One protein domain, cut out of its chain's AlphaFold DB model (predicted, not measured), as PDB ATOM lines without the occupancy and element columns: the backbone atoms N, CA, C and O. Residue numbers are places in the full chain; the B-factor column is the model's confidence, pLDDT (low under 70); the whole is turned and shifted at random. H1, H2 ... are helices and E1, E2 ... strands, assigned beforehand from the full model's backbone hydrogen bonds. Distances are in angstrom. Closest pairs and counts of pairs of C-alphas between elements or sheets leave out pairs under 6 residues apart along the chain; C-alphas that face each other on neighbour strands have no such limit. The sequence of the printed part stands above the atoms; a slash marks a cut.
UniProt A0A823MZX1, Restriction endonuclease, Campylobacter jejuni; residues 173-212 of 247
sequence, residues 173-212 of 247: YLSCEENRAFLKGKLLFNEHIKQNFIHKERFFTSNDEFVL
ATOM      1  N   TYR A 173      31.630  38.809 -29.213       93.56
ATOM      2  CA  TYR A 173      30.744  39.958 -29.281       93.56
ATOM      3  C   TYR A 173      29.957  39.898 -30.590       93.56
ATOM      4  O   TYR A 173      30.552  39.925 -31.667       93.56
ATOM      5  N   LEU A 174      28.632  39.791 -30.495       90.56
ATOM      6  CA  LEU A 174      27.728  39.918 -31.637       90.56
ATOM      7  C   LEU A 174      26.951  41.223 -31.526       90.56
ATOM      8  O   LEU A 174      26.407  41.525 -30.464       90.56
ATOM      9  N   SER A 175      26.894  41.974 -32.623       90.88
ATOM     10  CA  SER A 175      26.110  43.201 -32.674       90.88
ATOM     11  C   SER A 175      24.627  42.861 -32.781       90.88
ATOM     12  O   SER A 175      24.202  42.198 -33.729       90.88
ATOM     13  N   CYS A 176      23.860  43.299 -31.791       91.00
ATOM     14  CA  CYS A 176      22.427  43.091 -31.688       91.00
ATOM     15  C   CYS A 176      21.718  44.440 -31.802       91.00
ATOM     16  O   CYS A 176      21.987  45.367 -31.033       91.00
ATOM     17  N   GLU A 177      20.785  44.538 -32.744       94.56
ATOM     18  CA  GLU A 177      19.905  45.691 -32.906       94.56
ATOM     19  C   GLU A 177      18.493  45.295 -32.491       94.56
ATOM     20  O   GLU A 177      17.900  44.388 -33.074       94.56
ATOM     21  N   GLU A 178      17.943  45.952 -31.472       94.25
ATOM     22  CA  GLU A 178      16.581  45.666 -31.026       94.25
ATOM     23  C   GLU A 178      15.868  46.900 -30.474       94.25
ATOM     24  O   GLU A 178      16.471  47.872 -30.009       94.25
ATOM     25  N   ASN A 179      14.538  46.843 -30.525       94.25
ATOM     26  CA  ASN A 179      13.669  47.865 -29.972       94.25
ATOM     27  C   ASN A 179      13.367  47.544 -28.505       94.25
ATOM     28  O   ASN A 179      12.586  46.636 -28.221       94.25
ATOM     29  N   ARG A 180      13.967  48.278 -27.570       93.12
ATOM     30  CA  ARG A 180      13.911  48.026 -26.119       93.12
ATOM     31  C   ARG A 180      13.023  49.044 -25.416       93.12
ATOM     32  O   ARG A 180      12.787  50.121 -25.936       93.12
ATOM     33  N   ALA A 181      12.578  48.749 -24.198       93.62
ATOM     34  CA  ALA A 181      11.878  49.730 -23.352       93.62
ATOM     35  C   ALA A 181      12.831  50.718 -22.640       93.62
ATOM     36  O   ALA A 181      12.396  51.597 -21.907       93.62
ATOM     37  N   PHE A 182      14.143  50.556 -22.812       93.00
ATOM     38  CA  PHE A 182      15.168  51.362 -22.154       93.00
ATOM     39  C   PHE A 182      16.360  51.577 -23.087       93.00
ATOM     40  O   PHE A 182      16.614  50.781 -23.993       93.00
ATOM     41  N   LEU A 183      17.109  52.654 -22.859       90.81
ATOM     42  CA  LEU A 183      18.277  52.997 -23.660       90.81
ATOM     43  C   LEU A 183      19.492  52.161 -23.218       90.81
ATOM     44  O   LEU A 183      20.030  52.365 -22.132       90.81
ATOM     45  N   LYS A 184      19.938  51.228 -24.068       90.19
ATOM     46  CA  LYS A 184      21.154  50.414 -23.873       90.19
ATOM     47  C   LYS A 184      21.992  50.425 -25.145       90.19
ATOM     48  O   LYS A 184      21.517  49.980 -26.186       90.19
ATOM     49  N   GLY A 185      23.237  50.885 -25.058       91.88
ATOM     50  CA  GLY A 185      24.133  50.985 -26.211       91.88
ATOM     51  C   GLY A 185      23.851  52.204 -27.093       91.88
ATOM     52  O   GLY A 185      23.400  53.245 -26.615       91.88
ATOM     53  N   LYS A 186      24.152  52.085 -28.387       93.44
ATOM     54  CA  LYS A 186      24.039  53.163 -29.373       93.44
ATOM     55  C   LYS A 186      22.609  53.264 -29.898       93.44
ATOM     56  O   LYS A 186      22.088  52.300 -30.445       93.44
ATOM     57  N   LEU A 187      21.986  54.437 -29.806       94.50
ATOM     58  CA  LEU A 187      20.684  54.686 -30.432       94.50
ATOM     59  C   LEU A 187      20.829  54.762 -31.959       94.50
ATOM     60  O   LEU A 187      21.610  55.565 -32.478       94.50
ATOM     61  N   LEU A 188      20.060  53.951 -32.683       94.88
ATOM     62  CA  LEU A 188      19.996  54.011 -34.140       94.88
ATOM     63  C   LEU A 188      18.838  54.918 -34.548       94.88
ATOM     64  O   LEU A 188      17.706  54.475 -34.716       94.88
ATOM     65  N   PHE A 189      19.136  56.210 -34.699       93.31
ATOM     66  CA  PHE A 189      18.132  57.251 -34.937       93.31
ATOM     67  C   PHE A 189      17.187  56.955 -36.107       93.31
ATOM     68  O   PHE A 189      15.978  57.118 -35.961       93.31
ATOM     69  N   ASN A 190      17.717  56.482 -37.238       94.50
ATOM     70  CA  ASN A 190      16.905  56.192 -38.422       94.50
ATOM     71  C   ASN A 190      15.832  55.130 -38.141       94.50
ATOM     72  O   ASN A 190      14.671  55.331 -38.487       94.50
ATOM     73  N   GLU A 191      16.201  54.023 -37.494       93.44
ATOM     74  CA  GLU A 191      15.260  52.945 -37.165       93.44
ATOM     75  C   GLU A 191      14.352  53.317 -35.989       93.44
ATOM     76  O   GLU A 191      13.160  53.009 -35.997       93.44
ATOM     77  N   HIS A 192      14.869  54.072 -35.020       93.94
ATOM     78  CA  HIS A 192      14.095  54.564 -33.887       93.94
ATOM     79  C   HIS A 192      12.940  55.475 -34.321       93.94
ATOM     80  O   HIS A 192      11.811  55.261 -33.889       93.94
ATOM     81  N   ILE A 193      13.185  56.440 -35.215       92.50
ATOM     82  CA  ILE A 193      12.127  57.329 -35.719       92.50
ATOM     83  C   ILE A 193      11.062  56.523 -36.477       92.50
ATOM     84  O   ILE A 193       9.872  56.771 -36.293       92.50
ATOM     85  N   LYS A 194      11.471  55.534 -37.287       92.12
ATOM     86  CA  LYS A 194      10.545  54.676 -38.045       92.12
ATOM     87  C   LYS A 194       9.655  53.822 -37.140       92.12
ATOM     88  O   LYS A 194       8.462  53.720 -37.399       92.12
ATOM     89  N   GLN A 195      10.221  53.193 -36.107       90.12
ATOM     90  CA  GLN A 195       9.492  52.223 -35.277       90.12
ATOM     91  C   GLN A 195       8.773  52.850 -34.074       90.12
ATOM     92  O   GLN A 195       7.734  52.343 -33.654       90.12
ATOM     93  N   ASN A 196       9.292  53.952 -33.524       92.12
ATOM     94  CA  ASN A 196       8.868  54.484 -32.223       92.12
ATOM     95  C   ASN A 196       8.230  55.877 -32.307       92.12
ATOM     96  O   ASN A 196       8.164  56.585 -31.306       92.12
ATOM     97  N   PHE A 197       7.721  56.275 -33.479       88.44
ATOM     98  CA  PHE A 197       7.043  57.568 -33.646       88.44
ATOM     99  C   PHE A 197       5.854  57.739 -32.681       88.44
ATOM    100  O   PHE A 197       5.672  58.802 -32.087       88.44
ATOM    101  N   ILE A 198       5.068  56.670 -32.504       89.50
ATOM    102  CA  ILE A 198       3.944  56.609 -31.555       89.50
ATOM    103  C   ILE A 198       4.424  56.082 -30.191       89.50
ATOM    104  O   ILE A 198       4.050  56.627 -29.155       89.50
ATOM    105  N   HIS A 199       5.297  55.069 -30.197       87.38
ATOM    106  CA  HIS A 199       5.809  54.381 -29.006       87.38
ATOM    107  C   HIS A 199       7.037  55.070 -28.393       87.38
ATOM    108  O   HIS A 199       8.147  54.532 -28.413       87.38
ATOM    109  N   LYS A 200       6.841  56.272 -27.839       87.06
ATOM    110  CA  LYS A 200       7.913  57.091 -27.232       87.06
ATOM    111  C   LYS A 200       8.580  56.433 -26.017       87.06
ATOM    112  O   LYS A 200       9.667  56.836 -25.620       87.06
ATOM    113  N   GLU A 201       7.936  55.427 -25.437       91.75
ATOM    114  CA  GLU A 201       8.433  54.599 -24.339       91.75
ATOM    115  C   GLU A 201       9.483  53.556 -24.763       91.75
ATOM    116  O   GLU A 201      10.009  52.839 -23.912       91.75
ATOM    117  N   ARG A 202       9.793  53.435 -26.064       93.69
ATOM    118  CA  ARG A 202      10.760  52.461 -26.589       93.69
ATOM    119  C   ARG A 202      11.946  53.133 -27.273       93.69
ATOM    120  O   ARG A 202      11.806  54.192 -27.869       93.69
ATOM    121  N   PHE A 203      13.098  52.470 -27.309       94.81
ATOM    122  CA  PHE A 203      14.342  52.925 -27.931       94.81
ATOM    123  C   PHE A 203      14.890  51.846 -28.866       94.81
ATOM    124  O   PHE A 203      15.089  50.709 -28.440       94.81
ATOM    125  N   PHE A 204      15.179  52.198 -30.121       95.38
ATOM    126  CA  PHE A 204      15.813  51.266 -31.055       95.38
ATOM    127  C   PHE A 204      17.331  51.413 -30.967       95.38
ATOM    128  O   PHE A 204      17.886  52.429 -31.400       95.38
ATOM    129  N   THR A 205      18.006  50.435 -30.363       95.38
ATOM    130  CA  THR A 205      19.435  50.535 -30.046       95.38
ATOM    131  C   THR A 205      20.246  49.348 -30.555       95.38
ATOM    132  O   THR A 205      19.764  48.219 -30.601       95.38
ATOM    133  N   SER A 206      21.501  49.625 -30.906       95.56
ATOM    134  CA  SER A 206      22.544  48.662 -31.249       95.56
ATOM    135  C   SER A 206      23.534  48.531 -30.093       95.56
ATOM    136  O   SER A 206      24.011  49.531 -29.544       95.56
ATOM    137  N   ASN A 207      23.846  47.301 -29.707       93.88
ATOM    138  CA  ASN A 207      24.871  46.991 -28.721       93.88
ATOM    139  C   ASN A 207      25.536  45.658 -29.048       93.88
ATOM    140  O   ASN A 207      24.907  44.760 -29.599       93.88
ATOM    141  N   ASP A 208      26.779  45.506 -28.614       93.12
ATOM    142  CA  ASP A 208      27.475  44.236 -28.744       93.12
ATOM    143  C   ASP A 208      27.220  43.378 -27.502       93.12
ATOM    144  O   ASP A 208      27.467  43.801 -26.367       93.12
ATOM    145  N   GLU A 209      26.701  42.171 -27.708       91.31
ATOM    146  CA  GLU A 209      26.417  41.213 -26.644       91.31
ATOM    147  C   GLU A 209      27.456  40.099 -26.626       91.31
ATOM    148  O   GLU A 209      27.802  39.518 -27.657       91.31
ATOM    149  N   PHE A 210      27.976  39.808 -25.433       91.88
ATOM    150  CA  PHE A 210      29.008  38.797 -25.236       91.88
ATOM    151  C   PHE A 210      28.385  37.402 -25.117       91.88
ATOM    152  O   PHE A 210      28.112  36.899 -24.022       91.88
ATOM    153  N   VAL A 211      28.140  36.784 -26.269       92.31
ATOM    154  CA  VAL A 211      27.373  35.542 -26.373       92.31
ATOM    155  C   VAL A 211      28.260  34.301 -26.409       92.31
ATOM    156  O   VAL A 211      29.381  34.303 -26.929       92.31
ATOM    157  N   LEU A 212      27.717  33.208 -25.876       93.06
ATOM    158  CA  LEU A 212      28.289  31.867 -25.997       93.06
ATOM    159  C   LEU A 212      27.880  31.179 -27.308       93.06
ATOM    160  O   LEU A 212      28.589  30.286 -27.773       93.06
TER     161      LEU A 212
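Overview. This is residues 173 to 212 of the 247 residues of the protein "Restriction endonuclease" of Campylobacter jejuni (UniProt A0A823MZX1). A long, narrow ribbon of two antiparallel strands, E1 and E2, has one short helix, H1, packed at the end where E1 finishes and E2 starts. Between E1 and H1 the backbone folds back beside the ribbon, and its residues 186 to 187 pair with residues 205 to 206 of E2. The printed part has 40 residues, with two named strands and one named helix in the order E1, H1, E2; the sheet has the order E1 - E2, and the class is mixed, helices and strands. The whole is only just compact, close to loose, with a radius of gyration of the C-alphas of 10.4 A, and its outline is a rod that spans 35 by 17 by 12 A.

Arrangement. E1, residues 173 to 180, and E2, residues 203 to 211, are antiparallel neighbours, with 150 degrees between their N-to-C directions. The C-alphas of Asn 179 and Phe 204 face each other at 4.2 A, and those of Tyr 173 and Phe 210 at 4.6 A. Across the pair, N 176 and O 207 are within hydrogen-bond range at 2.8 A, as are N 203 and O 180 at 2.7 A. E1 bends by 55 degrees at residue 177, and E2 bends by 56 degrees at residue 208. After E1, a short link of 8 residues leads to H1, residues 189 to 196; in this link residues 186 to 187 make a short antiparallel pairing with residues 205 to 206 of E2. H1 and E2 have 8 pairs of C-alphas within 8 A, and the closest are those of His 192 and Phe 204, 4.7 A apart. H1 and E1 have 1 such pair, the C-alphas of Asn 179 and His 192 at 7.8 A. In H1 every O i to N i+4 pair is within hydrogen-bond range.

Along the chain. E1 runs from Tyr 173, with its C-alpha at (30.744, 39.958, -29.281), to Arg 180, 18.9 A from first to last C-alpha. H1 runs from Phe 189, with its C-alpha at (18.132, 57.251, -34.937), to Asn 196, 10.0 A from first to last C-alpha. E2, the longest strand with 9 residues, runs from Phe 203 to Val 211, whose C-alpha is at (27.373, 35.542, -26.373), and measures 21.8 A.

Size, cuts and confidence. The two C-alphas farthest apart are those of Ile 198 and Leu 212, at 35.2 A. The first and last printed C-alphas, of Tyr 173 and Leu 212, are 9.1 A apart. The printed part has no cut. The link from H1 to E2, 6 residues, is short, as is the link from E1 to H1. The mean pLDDT of the printed part is 92.5, and no printed residue is under 70.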